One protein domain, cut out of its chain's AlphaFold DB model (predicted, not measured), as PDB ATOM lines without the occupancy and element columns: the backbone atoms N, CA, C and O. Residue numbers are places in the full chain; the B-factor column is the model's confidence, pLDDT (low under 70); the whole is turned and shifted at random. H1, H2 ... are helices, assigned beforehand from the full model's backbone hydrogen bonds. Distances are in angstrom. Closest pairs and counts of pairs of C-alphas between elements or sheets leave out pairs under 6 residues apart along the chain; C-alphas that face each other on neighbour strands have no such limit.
ATOM      1  N   GLU A   5     118.860 109.386  71.483       90.94
ATOM      2  CA  GLU A   5     118.248 110.652  71.911       90.94
ATOM      3  C   GLU A   5     116.926 110.439  72.660       90.94
ATOM      4  O   GLU A   5     116.689 111.059  73.694       90.94
ATOM      5  N   GLU A   6     116.080 109.521  72.187       88.06
ATOM      6  CA  GLU A   6     114.802 109.206  72.833       88.06
ATOM      7  C   GLU A   6     115.029 108.556  74.204       88.06
ATOM      8  O   GLU A   6     114.359 108.907  75.177       88.06
ATOM      9  N   ILE A   7     116.022 107.665  74.311       89.25
ATOM     10  CA  ILE A   7     116.431 107.044  75.581       89.25
ATOM     11  C   ILE A   7     116.961 108.112  76.544       89.25
ATOM     12  O   ILE A   7     116.602 108.129  77.724       89.25
ATOM     13  N   LEU A   8     117.784 109.040  76.049       90.88
ATOM     14  CA  LEU A   8     118.314 110.140  76.848       90.88
ATOM     15  C   LEU A   8     117.187 111.015  77.409       90.88
ATOM     16  O   LEU A   8     117.198 111.323  78.604       90.88
ATOM     17  N   ILE A   9     116.204 111.376  76.581       87.62
ATOM     18  CA  ILE A   9     115.024 112.142  77.004       87.62
ATOM     19  C   ILE A   9     114.244 111.364  78.067       87.62
ATOM     20  O   ILE A   9     113.913 111.930  79.110       87.62
ATOM     21  N   ALA A  10     114.004 110.068  77.853       86.12
ATOM     22  CA  ALA A  10     113.281 109.228  78.805       86.12
ATOM     23  C   ALA A  10     113.976 109.161  80.176       86.12
ATOM     24  O   ALA A  10     113.316 109.250  81.214       86.12
ATOM     25  N   LEU A  11     115.309 109.083  80.193       87.12
ATOM     26  CA  LEU A  11     116.101 109.133  81.424       87.12
ATOM     27  C   LEU A  11     116.063 110.514  82.090       87.12
ATOM     28  O   LEU A  11     115.936 110.600  83.311       87.12
ATOM     29  N   GLN A  12     116.186 111.599  81.317       86.62
ATOM     30  CA  GLN A  12     116.167 112.971  81.843       86.62
ATOM     31  C   GLN A  12     114.821 113.323  82.471       86.62
ATOM     32  O   GLN A  12     114.771 113.936  83.536       86.62
ATOM     33  N   LYS A  13     113.738 112.912  81.817       83.12
ATOM     34  CA  LYS A  13     112.369 113.133  82.279       83.12
ATOM     35  C   LYS A  13     111.915 112.108  83.322       83.12
ATOM     36  O   LYS A  13     110.801 112.216  83.820       83.12
ATOM     37  N   GLN A  14     112.779 111.149  83.664       81.69
ATOM     38  CA  GLN A  14     112.519 110.086  84.634       81.69
ATOM     39  C   GLN A  14     111.252 109.275  84.322       81.69
ATOM     40  O   GLN A  14     110.553 108.859  85.243       81.69
ATOM     41  N   TYR A  15     110.967 109.013  83.039       83.69
ATOM     42  CA  TYR A  15     109.833 108.162  82.646       83.69
ATOM     43  C   TYR A  15     109.950 106.775  83.284       83.69
ATOM     44  O   TYR A  15     108.978 106.224  83.792       83.69
ATOM     45  N   VAL A  16     111.178 106.251  83.326       82.44
ATOM     46  CA  VAL A  16     111.531 105.057  84.087       82.44
ATOM     47  C   VAL A  16     112.730 105.386  84.978       82.44
ATOM     48  O   VAL A  16     113.760 105.844  84.476       82.44
ATOM     49  N   PRO A  17     112.648 105.146  86.298       84.88
ATOM     50  CA  PRO A  17     113.785 105.307  87.190       84.88
ATOM     51  C   PRO A  17     114.980 104.465  86.743       84.88
ATOM     52  O   PRO A  17     114.836 103.279  86.437       84.88
ATOM     53  N   LYS A  18     116.183 105.047  86.805       85.94
ATOM     54  CA  LYS A  18     117.441 104.369  86.442       85.94
ATOM     55  C   LYS A  18     117.603 103.015  87.148       85.94
ATOM     56  O   LYS A  18     118.070 102.056  86.547       85.94
ATOM     57  N   CYS A  19     117.167 102.924  88.404       86.94
ATOM     58  CA  CYS A  19     117.195 101.694  89.190       86.94
ATOM     59  C   CYS A  19     116.224 100.612  88.684       86.94
ATOM     60  O   CYS A  19     116.547  99.438  88.809       86.94
ATOM     61  N   LYS A  20     115.064 100.970  88.109       87.06
ATOM     62  CA  LYS A  20     114.140  99.997  87.497       87.06
ATOM     63  C   LYS A  20     114.739  99.429  86.213       87.06
ATOM     64  O   LYS A  20     114.746  98.219  86.049       87.06
ATOM     65  N   ILE A  21     115.324 100.282  85.372       89.69
ATOM     66  CA  ILE A  21     116.030  99.853  84.152       89.69
ATOM     67  C   ILE A  21     117.188  98.912  84.512       89.69
ATOM     68  O   ILE A  21     117.333  97.844  83.934       89.69
ATOM     69  N   ALA A  22     117.969  99.271  85.534       88.88
ATOM     70  CA  ALA A  22     119.087  98.462  86.008       88.88
ATOM     71  C   ALA A  22     118.696  97.078  86.554       88.88
ATOM     72  O   ALA A  22     119.562  96.221  86.630       88.88
ATOM     73  N   LYS A  23     117.437  96.854  86.956       88.50
ATOM     74  CA  LYS A  23     116.967  95.526  87.394       88.50
ATOM     75  C   LYS A  23     116.747  94.564  86.228       88.50
ATOM     76  O   LYS A  23     116.835  93.363  86.431       88.50
ATOM     77  N   VAL A  24     116.449  95.104  85.049       89.81
ATOM     78  CA  VAL A  24     116.207  94.340  83.814       89.81
ATOM     79  C   VAL A  24     117.510  94.142  83.026       89.81
ATOM     80  O   VAL A  24     117.585  93.316  82.122       89.81
ATOM     81  N   LEU A  25     118.555  94.897  83.378       88.38
ATOM     82  CA  LEU A  25     119.866  94.855  82.747       88.38
ATOM     83  C   LEU A  25     120.877  94.079  83.586       88.38
ATOM     84  O   LEU A  25     121.019  94.310  84.787       88.38
ATOM     85  N   THR A  26     121.687  93.261  82.921       82.56
ATOM     86  CA  THR A  26     122.880  92.667  83.532       82.56
ATOM     87  C   THR A  26     124.049  93.638  83.381       82.56
ATOM     88  O   THR A  26     124.685  93.715  82.336       82.56
ATOM     89  N   LEU A  27     124.313  94.444  84.413       85.75
ATOM     90  CA  LEU A  27     125.315  95.514  84.354       85.75
ATOM     91  C   LEU A  27     126.705  95.058  84.821       85.75
ATOM     92  O   LEU A  27     126.848  94.456  85.881       85.75
ATOM     93  N   ASN A  28     127.748  95.472  84.095       81.25
ATOM     94  CA  ASN A  28     129.155  95.192  84.431       81.25
ATOM     95  C   ASN A  28     129.659  95.933  85.685       81.25
ATOM     96  O   ASN A  28     130.614  95.504  86.329       81.25
ATOM     97  N   LYS A  29     129.054  97.076  86.026       86.75
ATOM     98  CA  LYS A  29     129.358  97.850  87.243       86.75
ATOM     99  C   LYS A  29     128.056  98.295  87.923       86.75
ATOM    100  O   LYS A  29     126.992  98.232  87.311       86.75
ATOM    101  N   PRO A  30     128.091  98.778  89.175       87.62
ATOM    102  CA  PRO A  30     126.902  99.330  89.817       87.62
ATOM    103  C   PRO A  30     126.239 100.429  88.969       87.62
ATOM    104  O   PRO A  30     126.915 101.329  88.464       87.62
ATOM    105  N   TRP A  31     124.910 100.387  88.833       86.06
ATOM    106  CA  TRP A  31     124.140 101.293  87.963       86.06
ATOM    107  C   TRP A  31     124.352 102.782  88.277       86.06
ATOM    108  O   TRP A  31     124.300 103.642  87.393       86.06
ATOM    109  N   ASN A  32     124.627 103.105  89.539       87.12
ATOM    110  CA  ASN A  32     124.907 104.463  90.001       87.12
ATOM    111  C   ASN A  32     126.274 104.996  89.529       87.12
ATOM    112  O   ASN A  32     126.461 106.208  89.508       87.12
ATOM    113  N   ARG A  33     127.196 104.126  89.095       91.31
ATOM    114  CA  ARG A  33     128.528 104.494  88.583       91.31
ATOM    115  C   ARG A  33     128.579 104.722  87.073       91.31
ATOM    116  O   ARG A  33     129.623 105.122  86.559       91.31
ATOM    117  N   TYR A  34     127.500 104.442  86.345       89.00
ATOM    118  CA  TYR A  34     127.421 104.802  84.929       89.00
ATOM    119  C   TYR A  34     127.127 106.288  84.780       89.00
ATOM    120  O   TYR A  34     126.140 106.779  85.348       89.00
ATOM    121  N   LYS A  35     127.920 106.977  83.953       90.81
ATOM    122  CA  LYS A  35     127.528 108.295  83.441       90.81
ATOM    123  C   LYS A  35     126.239 108.162  82.631       90.81
ATOM    124  O   LYS A  35     125.855 107.067  82.224       90.81
ATOM    125  N   ARG A  36     125.527 109.273  82.434       89.31
ATOM    126  CA  ARG A  36     124.240 109.247  81.727       89.31
ATOM    127  C   ARG A  36     124.397 108.729  80.295       89.31
ATOM    128  O   ARG A  36     123.641 107.846  79.924       89.31
ATOM    129  N   GLU A  37     125.383 109.226  79.552       90.50
ATOM    130  CA  GLU A  37     125.680 108.786  78.178       90.50
ATOM    131  C   GLU A  37     126.072 107.306  78.124       90.50
ATOM    132  O   GLU A  37     125.433 106.543  77.412       90.50
ATOM    133  N   GLU A  38     127.009 106.868  78.979       91.31
ATOM    134  CA  GLU A  38     127.393 105.448  79.081       91.31
ATOM    135  C   GLU A  38     126.179 104.545  79.346       91.31
ATOM    136  O   GLU A  38     126.089 103.436  78.834       91.31
ATOM    137  N   PHE A  39     125.234 105.005  80.171       92.19
ATOM    138  CA  PHE A  39     124.026 104.245  80.470       92.19
ATOM    139  C   PHE A  39     123.049 104.214  79.287       92.19
ATOM    140  O   PHE A  39     122.380 103.205  79.089       92.19
ATOM    141  N   VAL A  40     122.972 105.291  78.497       92.88
ATOM    142  CA  VAL A  40     122.188 105.328  77.250       92.88
ATOM    143  C   VAL A  40     122.737 104.321  76.248       92.88
ATOM    144  O   VAL A  40     121.946 103.610  75.634       92.88
ATOM    145  N   ASP A  41     124.060 104.238  76.107       93.00
ATOM    146  CA  ASP A  41     124.699 103.284  75.198       93.00
ATOM    147  C   ASP A  41     124.371 101.840  75.588       93.00
ATOM    148  O   ASP A  41     123.890 101.083  74.749       93.00
ATOM    149  N   VAL A  42     124.498 101.503  76.878       92.75
ATOM    150  CA  VAL A  42     124.128 100.174  77.394       92.75
ATOM    151  C   VAL A  42     122.655  99.858  77.120       92.75
ATOM    152  O   VAL A  42     122.346  98.780  76.626       92.75
ATOM    153  N   ILE A  43     121.732 100.786  77.402       92.19
ATOM    154  CA  ILE A  43     120.300 100.565  77.130       92.19
ATOM    155  C   ILE A  43     120.057 100.344  75.634       92.19
ATOM    156  O   ILE A  43     119.273  99.473  75.265       92.19
ATOM    157  N   TYR A  44     120.691 101.148  74.780       93.00
ATOM    158  CA  TYR A  44     120.501 101.095  73.334       93.00
ATOM    159  C   TYR A  44     120.971  99.768  72.730       93.00
ATOM    160  O   TYR A  44     120.319  99.250  71.824       93.00
ATOM    161  N   GLU A  45     122.087  99.227  73.217       91.69
ATOM    162  CA  GLU A  45     122.608  97.927  72.788       91.69
ATOM    163  C   GLU A  45     121.726  96.783  73.303       91.69
ATOM    164  O   GLU A  45     121.257  95.954  72.524       91.69
ATOM    165  N   GLU A  46     121.411  96.787  74.598       90.50
ATOM    166  CA  GLU A  46     120.659  95.711  75.249       90.50
ATOM    167  C   GLU A  46     119.212  95.614  74.756       90.50
ATOM    168  O   GLU A  46     118.681  94.516  74.597       90.50
ATOM    169  N   MET A  47     118.555  96.737  74.446       89.50
ATOM    170  CA  MET A  47     117.147  96.706  74.028       89.50
ATOM    171  C   MET A  47     116.911  96.012  72.684       89.50
ATOM    172  O   MET A  47     115.766  95.701  72.362       89.50
ATOM    173  N   GLN A  48     117.958  95.812  71.881       85.94
ATOM    174  CA  GLN A  48     117.843  95.099  70.607       85.94
ATOM    175  C   GLN A  48     117.591  93.604  70.815       85.94
ATOM    176  O   GLN A  48     117.007  92.956  69.950       85.94
ATOM    177  N   TYR A  49     118.002  93.079  71.971       89.44
ATOM    178  CA  TYR A  49     117.935  91.659  72.310       89.44
ATOM    179  C   TYR A  49     117.041  91.388  73.528       89.44
ATOM    180  O   TYR A  49     116.562  90.271  73.709       89.44
ATOM    181  N   ASN A  50     116.785  92.407  74.350       89.69
ATOM    182  CA  ASN A  50     115.990  92.313  75.566       89.69
ATOM    183  C   ASN A  50     114.578  92.894  75.363       89.69
ATOM    184  O   ASN A  50     114.335  94.096  75.519       89.69
ATOM    185  N   THR A  51     113.626  92.011  75.045       89.44
ATOM    186  CA  THR A  51     112.210  92.362  74.844       89.44
ATOM    187  C   THR A  51     111.566  92.958  76.097       89.44
ATOM    188  O   THR A  51     110.714  93.840  75.990       89.44
ATOM    189  N   GLU A  52     111.974  92.525  77.294       91.94
ATOM    190  CA  GLU A  52     111.444  93.058  78.554       91.94
ATOM    191  C   GLU A  52     111.825  94.533  78.726       91.94
ATOM    192  O   GLU A  52     110.967  95.373  79.008       91.94
ATOM    193  N   LEU A  53     113.090  94.872  78.467       90.94
ATOM    194  CA  LEU A  53     113.570  96.252  78.487       90.94
ATOM    195  C   LEU A  53     112.859  97.117  77.442       90.94
ATOM    196  O   LEU A  53     112.456  98.244  77.739       90.94
ATOM    197  N   PHE A  54     112.688  96.591  76.227       90.88
ATOM    198  CA  PHE A  54     111.964  97.283  75.165       90.88
ATOM    199  C   PHE A  54     110.518  97.594  75.574       90.88
ATOM    200  O   PHE A  54     110.067  98.735  75.423       90.88
ATOM    201  N   ASN A  55     109.805  96.611  76.130       91.19
ATOM    202  CA  ASN A  55     108.423  96.765  76.581       91.19
ATOM    203  C   ASN A  55     108.318  97.751  77.749       91.19
ATOM    204  O   ASN A  55     107.432  98.605  77.749       91.19
ATOM    205  N   LEU A  56     109.248  97.688  78.707       90.88
ATOM    206  CA  LEU A  56     109.302  98.610  79.842       90.88
ATOM    207  C   LEU A  56     109.432 100.068  79.381       90.88
ATOM    208  O   LEU A  56     108.685 100.934  79.839       90.88
ATOM    209  N   LEU A  57     110.376 100.342  78.477       89.69
ATOM    210  CA  LEU A  57     110.612 101.691  77.956       89.69
ATOM    211  C   LEU A  57     109.443 102.177  77.095       89.69
ATOM    212  O   LEU A  57     109.033 103.333  77.215       89.69
ATOM    213  N   SER A  58     108.893 101.300  76.255       90.62
ATOM    214  CA  SER A  58     107.778 101.630  75.361       90.62
ATOM    215  C   SER A  58     106.502 101.945  76.141       90.62
ATOM    216  O   SER A  58     105.942 103.020  75.946       90.62
ATOM    217  N   ASN A  59     106.121 101.106  77.108       90.50
ATOM    218  CA  ASN A  59     104.962 101.367  77.966       90.50
ATOM    219  C   ASN A  59     105.126 102.684  78.745       90.50
ATOM    220  O   ASN A  59     104.232 103.523  78.766       90.50
ATOM    221  N   ALA A  60     106.304 102.937  79.326       88.12
ATOM    222  CA  ALA A  60     106.547 104.188  80.045       88.12
ATOM    223  C   ALA A  60     106.415 105.434  79.151       88.12
ATOM    224  O   ALA A  60     105.932 106.475  79.602       88.12
ATOM    225  N   ARG A  61     106.820 105.335  77.879       88.81
ATOM    226  CA  ARG A  61     106.621 106.401  76.890       88.81
ATOM    227  C   ARG A  61     105.142 106.611  76.584       88.81
ATOM    228  O   ARG A  61     104.705 107.756  76.568       88.81
ATOM    229  N   GLU A  62     104.388 105.544  76.344       90.69
ATOM    230  CA  GLU A  62     102.951 105.623  76.050       90.69
ATOM    231  C   GLU A  62     102.167 106.229  77.214       90.69
ATOM    232  O   GLU A  62     101.377 107.149  77.010       90.69
ATOM    233  N   GLN A  63     102.464 105.804  78.442       89.56
ATOM    234  CA  GLN A  63     101.896 106.378  79.664       89.56
ATOM    235  C   GLN A  63     102.162 107.884  79.763       89.56
ATOM    236  O   GLN A  63     101.271 108.668  80.090       89.56
ATOM    237  N   GLN A  64     103.380 108.318  79.437       86.81
ATOM    238  CA  GLN A  64     103.707 109.737  79.447       86.81
ATOM    239  C   GLN A  64     102.979 110.514  78.342       86.81
ATOM    240  O   GLN A  64     102.436 111.582  78.619       86.81
ATOM    241  N   LEU A  65     102.940 109.992  77.114       88.94
ATOM    242  CA  LEU A  65     102.222 110.630  76.008       88.94
ATOM    243  C   LEU A  65     100.733 110.776  76.334       88.94
ATOM    244  O   LEU A  65     100.170 111.851  76.141       88.94
ATOM    245  N   ALA A  66     100.122 109.737  76.904       88.56
ATOM    246  CA  ALA A  66      98.727 109.777  77.318       88.56
ATOM    247  C   ALA A  66      98.479 110.817  78.420       88.56
ATOM    248  O   ALA A  66      97.478 111.534  78.393       88.56
ATOM    249  N   LYS A  67      99.413 110.952  79.368       88.00
ATOM    250  CA  LYS A  67      99.359 111.972  80.422       88.00
ATOM    251  C   LYS A  67      99.442 113.390  79.867       88.00
ATOM    252  O   LYS A  67      98.717 114.267  80.341       88.00
ATOM    253  N   ASP A  68     100.348 113.624  78.926       88.19
ATOM    254  CA  ASP A  68     100.537 114.937  78.315       88.19
ATOM    255  C   ASP A  68      99.317 115.302  77.460       88.19
ATOM    256  O   ASP A  68      98.756 116.383  77.635       88.19
ATOM    257  N   GLU A  69      98.797 114.361  76.667       89.69
ATOM    258  CA  GLU A  69      97.558 114.560  75.910       89.69
ATOM    259  C   GLU A  69      96.355 114.828  76.827       89.69
ATOM    260  O   GLU A  69      95.573 115.748  76.583       89.69
ATOM    261  N   TYR A  70      96.212 114.067  77.915       86.50
ATOM    262  CA  TYR A  70      95.144 114.275  78.892       86.50
ATOM    263  C   TYR A  70      95.188 115.687  79.488       86.50
ATOM    264  O   TYR A  70      94.155 116.352  79.591       86.50
ATOM    265  N   LYS A  71      96.382 116.167  79.855       85.62
ATOM    266  CA  LYS A  71      96.573 117.528  80.374       85.62
ATOM    267  C   LYS A  71      96.211 118.587  79.344       85.62
ATOM    268  O   LYS A  71      95.519 119.540  79.699       85.62
ATOM    269  N   ASP A  72      96.652 118.411  78.103       87.88
ATOM    270  CA  ASP A  72      96.382 119.350  77.018       87.88
ATOM    271  C   ASP A  72      94.884 119.449  76.721       87.88
ATOM    272  O   ASP A  72      94.353 120.552  76.582       87.88
ATOM    273  N   LEU A  73      94.182 118.312  76.658       86.00
ATOM    274  CA  LEU A  73      92.730 118.285  76.473       86.00
ATOM    275  C   LEU A  73      92.015 118.966  77.639       86.00
ATOM    276  O   LEU A  73      91.195 119.857  77.426       86.00
ATOM    277  N   TYR A  74      92.367 118.611  78.874       83.94
ATOM    278  CA  TYR A  74      91.760 119.220  80.052       83.94
ATOM    279  C   TYR A  74      91.952 120.741  80.072       83.94
ATOM    280  O   TYR A  74      91.001 121.478  80.337       83.94
ATOM    281  N   PHE A  75      93.155 121.214  79.734       83.56
ATOM    282  CA  PHE A  75      93.449 122.638  79.642       83.56
ATOM    283  C   PHE A  75      92.636 123.323  78.544       83.56
ATOM    284  O   PHE A  75      92.037 124.360  78.803       83.56
ATOM    285  N   LYS A  76      92.541 122.739  77.345       84.94
ATOM    286  CA  LYS A  76      91.714 123.290  76.256       84.94
ATOM    287  C   LYS A  76      90.245 123.401  76.639       84.94
ATOM    288  O   LYS A  76      89.589 124.376  76.291       84.94
ATOM    289  N   ASP A  77      89.737 122.403  77.346       83.94
ATOM    290  CA  ASP A  77      88.312 122.293  77.599       83.94
ATOM    291  C   ASP A  77      87.822 123.097  78.806       83.94
ATOM    292  O   ASP A  77      86.672 123.534  78.836       83.94
ATOM    293  N   TRP A  78      88.664 123.227  79.828       79.00
ATOM    294  CA  TRP A  78      88.304 123.850  81.101       79.00
ATOM    295  C   TRP A  78      89.110 125.116  81.395       79.00
ATOM    296  O   TRP A  78      88.836 125.789  82.387       79.00
ATOM    297  N   ASN A  79      90.106 125.439  80.564       82.31
ATOM    298  CA  ASN A  79      91.066 126.525  80.781       82.31
ATOM    299  C   ASN A  79      91.741 126.461  82.167       82.31
ATOM    300  O   ASN A  79      92.011 127.474  82.809       82.31
ATOM    301  N   THR A  80      91.968 125.245  82.666       71.75
ATOM    302  CA  THR A  80      92.585 124.970  83.968       71.75
ATOM    303  C   THR A  80      93.399 123.679  83.895       71.75
ATOM    304  O   THR A  80      93.255 122.894  82.961       71.75
ATOM    305  N   THR A  81      94.298 123.450  84.849       72.38
ATOM    306  CA  THR A  81      95.016 122.175  84.960       72.38
ATOM    307  C   THR A  81      94.082 121.067  85.448       72.38
ATOM    308  O   THR A  81      93.212 121.357  86.276       72.38
ATOM    309  N   PRO A  82      94.280 119.799  85.031       70.38
ATOM    310  CA  PRO A  82      93.522 118.695  85.600       70.38
ATOM    311  C   PRO A  82      93.636 118.696  87.123       70.38
ATOM    312  O   PRO A  82      94.731 118.958  87.637       70.38
ATOM    313  N   PRO A  83      92.550 118.396  87.859       67.56
ATOM    314  CA  PRO A  83      92.618 118.248  89.297       67.56
ATOM    315  C   PRO A  83      93.734 117.262  89.607       67.56
ATOM    316  O   PRO A  83      93.802 116.180  89.020       67.56
ATOM    317  N   ALA A  84      94.621 117.647  90.524       61.28
ATOM    318  CA  ALA A  84      95.678 116.788  91.036       61.28
ATOM    319  C   ALA A  84      95.070 115.698  91.934       61.28
ATOM    320  O   ALA A  84      95.457 115.563  93.092       61.28
ATOM    321  N   TYR A  85      94.065 114.975  91.433       51.59
ATOM    322  CA  TYR A  85      93.404 113.898  92.137       51.59
ATOM    323  C   TYR A  85      94.467 112.837  92.407       51.59
ATOM    324  O   TYR A  85      94.983 112.203  91.486       51.59
ATOM    325  N   ARG A  86      94.859 112.726  93.678       57.94
ATOM    326  CA  ARG A  86      95.765 111.697  94.184       57.94
ATOM    327  C   ARG A  86      94.895 110.664  94.902       57.94
ATOM    328  O   ARG A  86      94.707 110.799  96.109       57.94
ATOM    329  N   PRO A  87      94.286 109.698  94.197       51.00
ATOM    330  CA  PRO A  87      93.651 108.583  94.885       51.00
ATOM    331  C   PRO A  87      94.710 107.803  95.680       51.00
ATOM    332  O   PRO A  87      95.907 107.888  95.381       51.00
ATOM    333  N   GLU A  88      94.282 107.031  96.682       41.41
ATOM    334  CA  GLU A  88      95.132 105.981  97.257       41.41
ATOM    335  C   GLU A  88      95.706 105.134  96.110       41.41
ATOM    336  O   GLU A  88      94.965 104.647  95.261       41.41
ATOM    337  N   GLY A  89      97.038 105.043  96.025       53.97
ATOM    338  CA  GLY A  89      97.719 104.394  94.898       53.97
ATOM    339  C   GLY A  89      98.107 105.304  93.719       53.97
ATOM    340  O   GLY A  89      98.448 104.784  92.663       53.97
ATOM    341  N   TRP A  90      98.148 106.640  93.870       56.50
ATOM    342  CA  TRP A  90      98.525 107.597  92.794       56.50
ATOM    343  C   TRP A  90      99.871 107.327  92.077       56.50
ATOM    344  O   TRP A  90     100.190 107.977  91.080       56.50
ATOM    345  N   HIS A  91     100.693 106.425  92.618       57.91
ATOM    346  CA  HIS A  91     101.983 106.044  92.060       57.91
ATOM    347  C   HIS A  91     101.828 105.118  90.842       57.91
ATOM    348  O   HIS A  91     102.749 105.079  90.030       57.91
ATOM    349  N   ASP A  92     100.659 104.480  90.679       67.44
ATOM    350  CA  ASP A  92     100.335 103.536  89.602       67.44
ATOM    351  C   ASP A  92      99.088 103.982  88.810       67.44
ATOM    352  O   ASP A  92      98.184 103.201  88.523       67.44
ATOM    353  N   VAL A  93      99.001 105.272  88.469       75.19
ATOM    354  CA  VAL A  93      97.943 105.760  87.568       75.19
ATOM    355  C   VAL A  93      98.234 105.299  86.142       75.19
ATOM    356  O   VAL A  93      99.242 105.706  85.562       75.19
ATOM    357  N   ASP A  94      97.313 104.525  85.565       85.50
ATOM    358  CA  ASP A  94      97.293 104.224  84.133       85.50
ATOM    359  C   ASP A  94      96.716 105.417  83.353       85.50
ATOM    360  O   ASP A  94      95.504 105.636  83.272       85.50
ATOM    361  N   TRP A  95      97.606 106.229  82.792       87.62
ATOM    362  CA  TRP A  95      97.265 107.418  82.020       87.62
ATOM    363  C   TRP A  95      96.598 107.099  80.689       87.62
ATOM    364  O   TRP A  95      95.816 107.921  80.210       87.62
ATOM    365  N   ILE A  96      96.860 105.925  80.112       88.88
ATOM    366  CA  ILE A  96      96.189 105.479  78.887       88.88
ATOM    367  C   ILE A  96      94.709 105.245  79.199       88.88
ATOM    368  O   ILE A  96      93.834 105.786  78.519       88.88
ATOM    369  N   GLU A  97      94.416 104.519  80.280       88.75
ATOM    370  CA  GLU A  97      93.039 104.295  80.727       88.75
ATOM    371  C   GLU A  97      92.335 105.615  81.094       88.75
ATOM    372  O   GLU A  97      91.193 105.848  80.690       88.75
ATOM    373  N   GLN A  98      93.014 106.514  81.818       85.31
ATOM    374  CA  GLN A  98      92.455 107.825  82.175       85.31
ATOM    375  C   GLN A  98      92.129 108.680  80.947       85.31
ATOM    376  O   GLN A  98      91.059 109.295  80.893       85.31
ATOM    377  N   LEU A  99      93.020 108.712  79.953       87.25
ATOM    378  CA  LEU A  99      92.797 109.429  78.701       87.25
ATOM    379  C   LEU A  99      91.585 108.868  77.947       87.25
ATOM    380  O   LEU A  99      90.737 109.643  77.500       87.25
ATOM    381  N   ASN A 100      91.469 107.542  77.849       88.19
ATOM    382  CA  ASN A 100      90.344 106.890  77.177       88.19
ATOM    383  C   ASN A 100      89.016 107.214  77.870       88.19
ATOM    384  O   ASN A 100      88.100 107.720  77.221       88.19
ATOM    385  N   LYS A 101      88.945 107.069  79.200       87.50
ATOM    386  CA  LYS A 101      87.756 107.444  79.990       87.50
ATOM    387  C   LYS A 101      87.370 108.912  79.804       87.50
ATOM    388  O   LYS A 101      86.186 109.249  79.787       87.50
ATOM    389  N   TYR A 102      88.354 109.805  79.699       84.38
ATOM    390  CA  TYR A 102      88.103 111.225  79.466       84.38
ATOM    391  C   TYR A 102      87.498 111.482  78.083       84.38
ATOM    392  O   TYR A 102      86.507 112.206  77.978       84.38
ATOM    393  N   LYS A 103      88.067 110.867  77.040       85.44
ATOM    394  CA  LYS A 103      87.566 110.969  75.664       85.44
ATOM    395  C   LYS A 103      86.150 110.402  75.544       85.44
ATOM    396  O   LYS A 103      85.276 111.087  75.024       85.44
ATOM    397  N   GLU A 104      85.882 109.222  76.102       87.88
ATOM    398  CA  GLU A 104      84.554 108.586  76.080       87.88
ATOM    399  C   GLU A 104      83.463 109.461  76.709       87.88
ATOM    400  O   GLU A 104      82.407 109.667  76.110       87.88
ATOM    401  N   LYS A 105      83.734 110.063  77.875       81.50
ATOM    402  CA  LYS A 105      82.794 110.992  78.531       81.50
ATOM    403  C   LYS A 105      82.461 112.223  77.685       81.50
ATOM    404  O   LYS A 105      81.442 112.864  77.937       81.50
ATOM    405  N   ARG A 106      83.320 112.580  76.729       70.31
ATOM    406  CA  ARG A 106      83.120 113.721  75.826       70.31
ATOM    407  C   ARG A 106      82.492 113.355  74.492       70.31
ATOM    408  O   ARG A 106      81.827 114.206  73.925       70.31
ATOM    409  N   VAL A 107      82.655 112.121  74.020       63.84
ATOM    410  CA  VAL A 107      81.985 111.630  72.801       63.84
ATOM    411  C   VAL A 107      80.461 111.550  72.990       63.84
ATOM    412  O   VAL A 107      79.720 111.620  72.020       63.84
ATOM    413  N   ILE A 108      79.983 111.445  74.234       54.25
ATOM    414  CA  ILE A 108      78.552 111.344  74.579       54.25
ATOM    415  C   ILE A 108      77.879 112.736  74.734       54.25
ATOM    416  O   ILE A 108      76.732 112.822  75.168       54.25
ATOM    417  N   LYS A 109      78.554 113.843  74.391       42.78
ATOM    418  CA  LYS A 109      77.984 115.202  74.461       42.78
ATOM    419  C   LYS A 109      77.669 115.799  73.100       42.78
ATOM    420  O   LYS A 109      78.532 115.696  72.205       42.78
TER     421      LYS A 109
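What this domain is: This is residues 5 to 109 of the 109 residues of an uncharacterized protein of Bacillus cereus (UniProt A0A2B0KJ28). One long helix, H4, makes the long axis of the model; three short helices, H1, H2 and H3, gather loosely beside its first part, and H5 packs on its residues 62 to 70. Between H4 and H5 a long loop folds back, and its residues 84 to 92 stick out. The printed part has 105 residues with five named helices, H1 to H5 in chain order, and no named strand: all helix. It is loose, with a radius of gyration of the C-alphas of 16.9 A and spans of 55 by 27 by 23 A.

How they stand to each other: H1, residues 5 to 12, touches H3, residues 36 to 46, at a steep tilt of 57 degrees, opposite ways; their closest C-alphas, of Leu 8 and Val 40, are 6.2 A apart. H2, residues 18 to 24, only just touches H4, residues 51 to 78, with 3 pairs of C-alphas within 8 A, the closest those of Val 24 and Leu 53 at 6.2 A. H4 touches H5, residues 95 to 107, the same way at 37 degrees, only just steep; the closest C-alphas, of Ala 66 and Ile 96, are 5.2 A apart. H1 and H5 are apart. Every O i to N i+4 pair is within hydrogen-bond range in H1, H3, H4 and H5; in H2, 2 of 3 are.

Where its parts are: H1 begins at C-alpha 5 (118.248, 110.652, 71.911) and, like H2, is 10.4 A long. H3 is 15.4 A long. H4 spans 40.0 A, from C-alpha 51 (112.210, 92.362, 74.844). H5, 18.3 A, ends at C-alpha 107 (81.985, 111.630, 72.801).

The domain as a whole: The C-alphas farthest apart, of Asn 28 and Lys 109, are 55.8 A apart. The printed part has no cut. The links H2 to H3 and H4 to H5 are long. Residues 83 to 92 and 107 to 109 have pLDDT under 70.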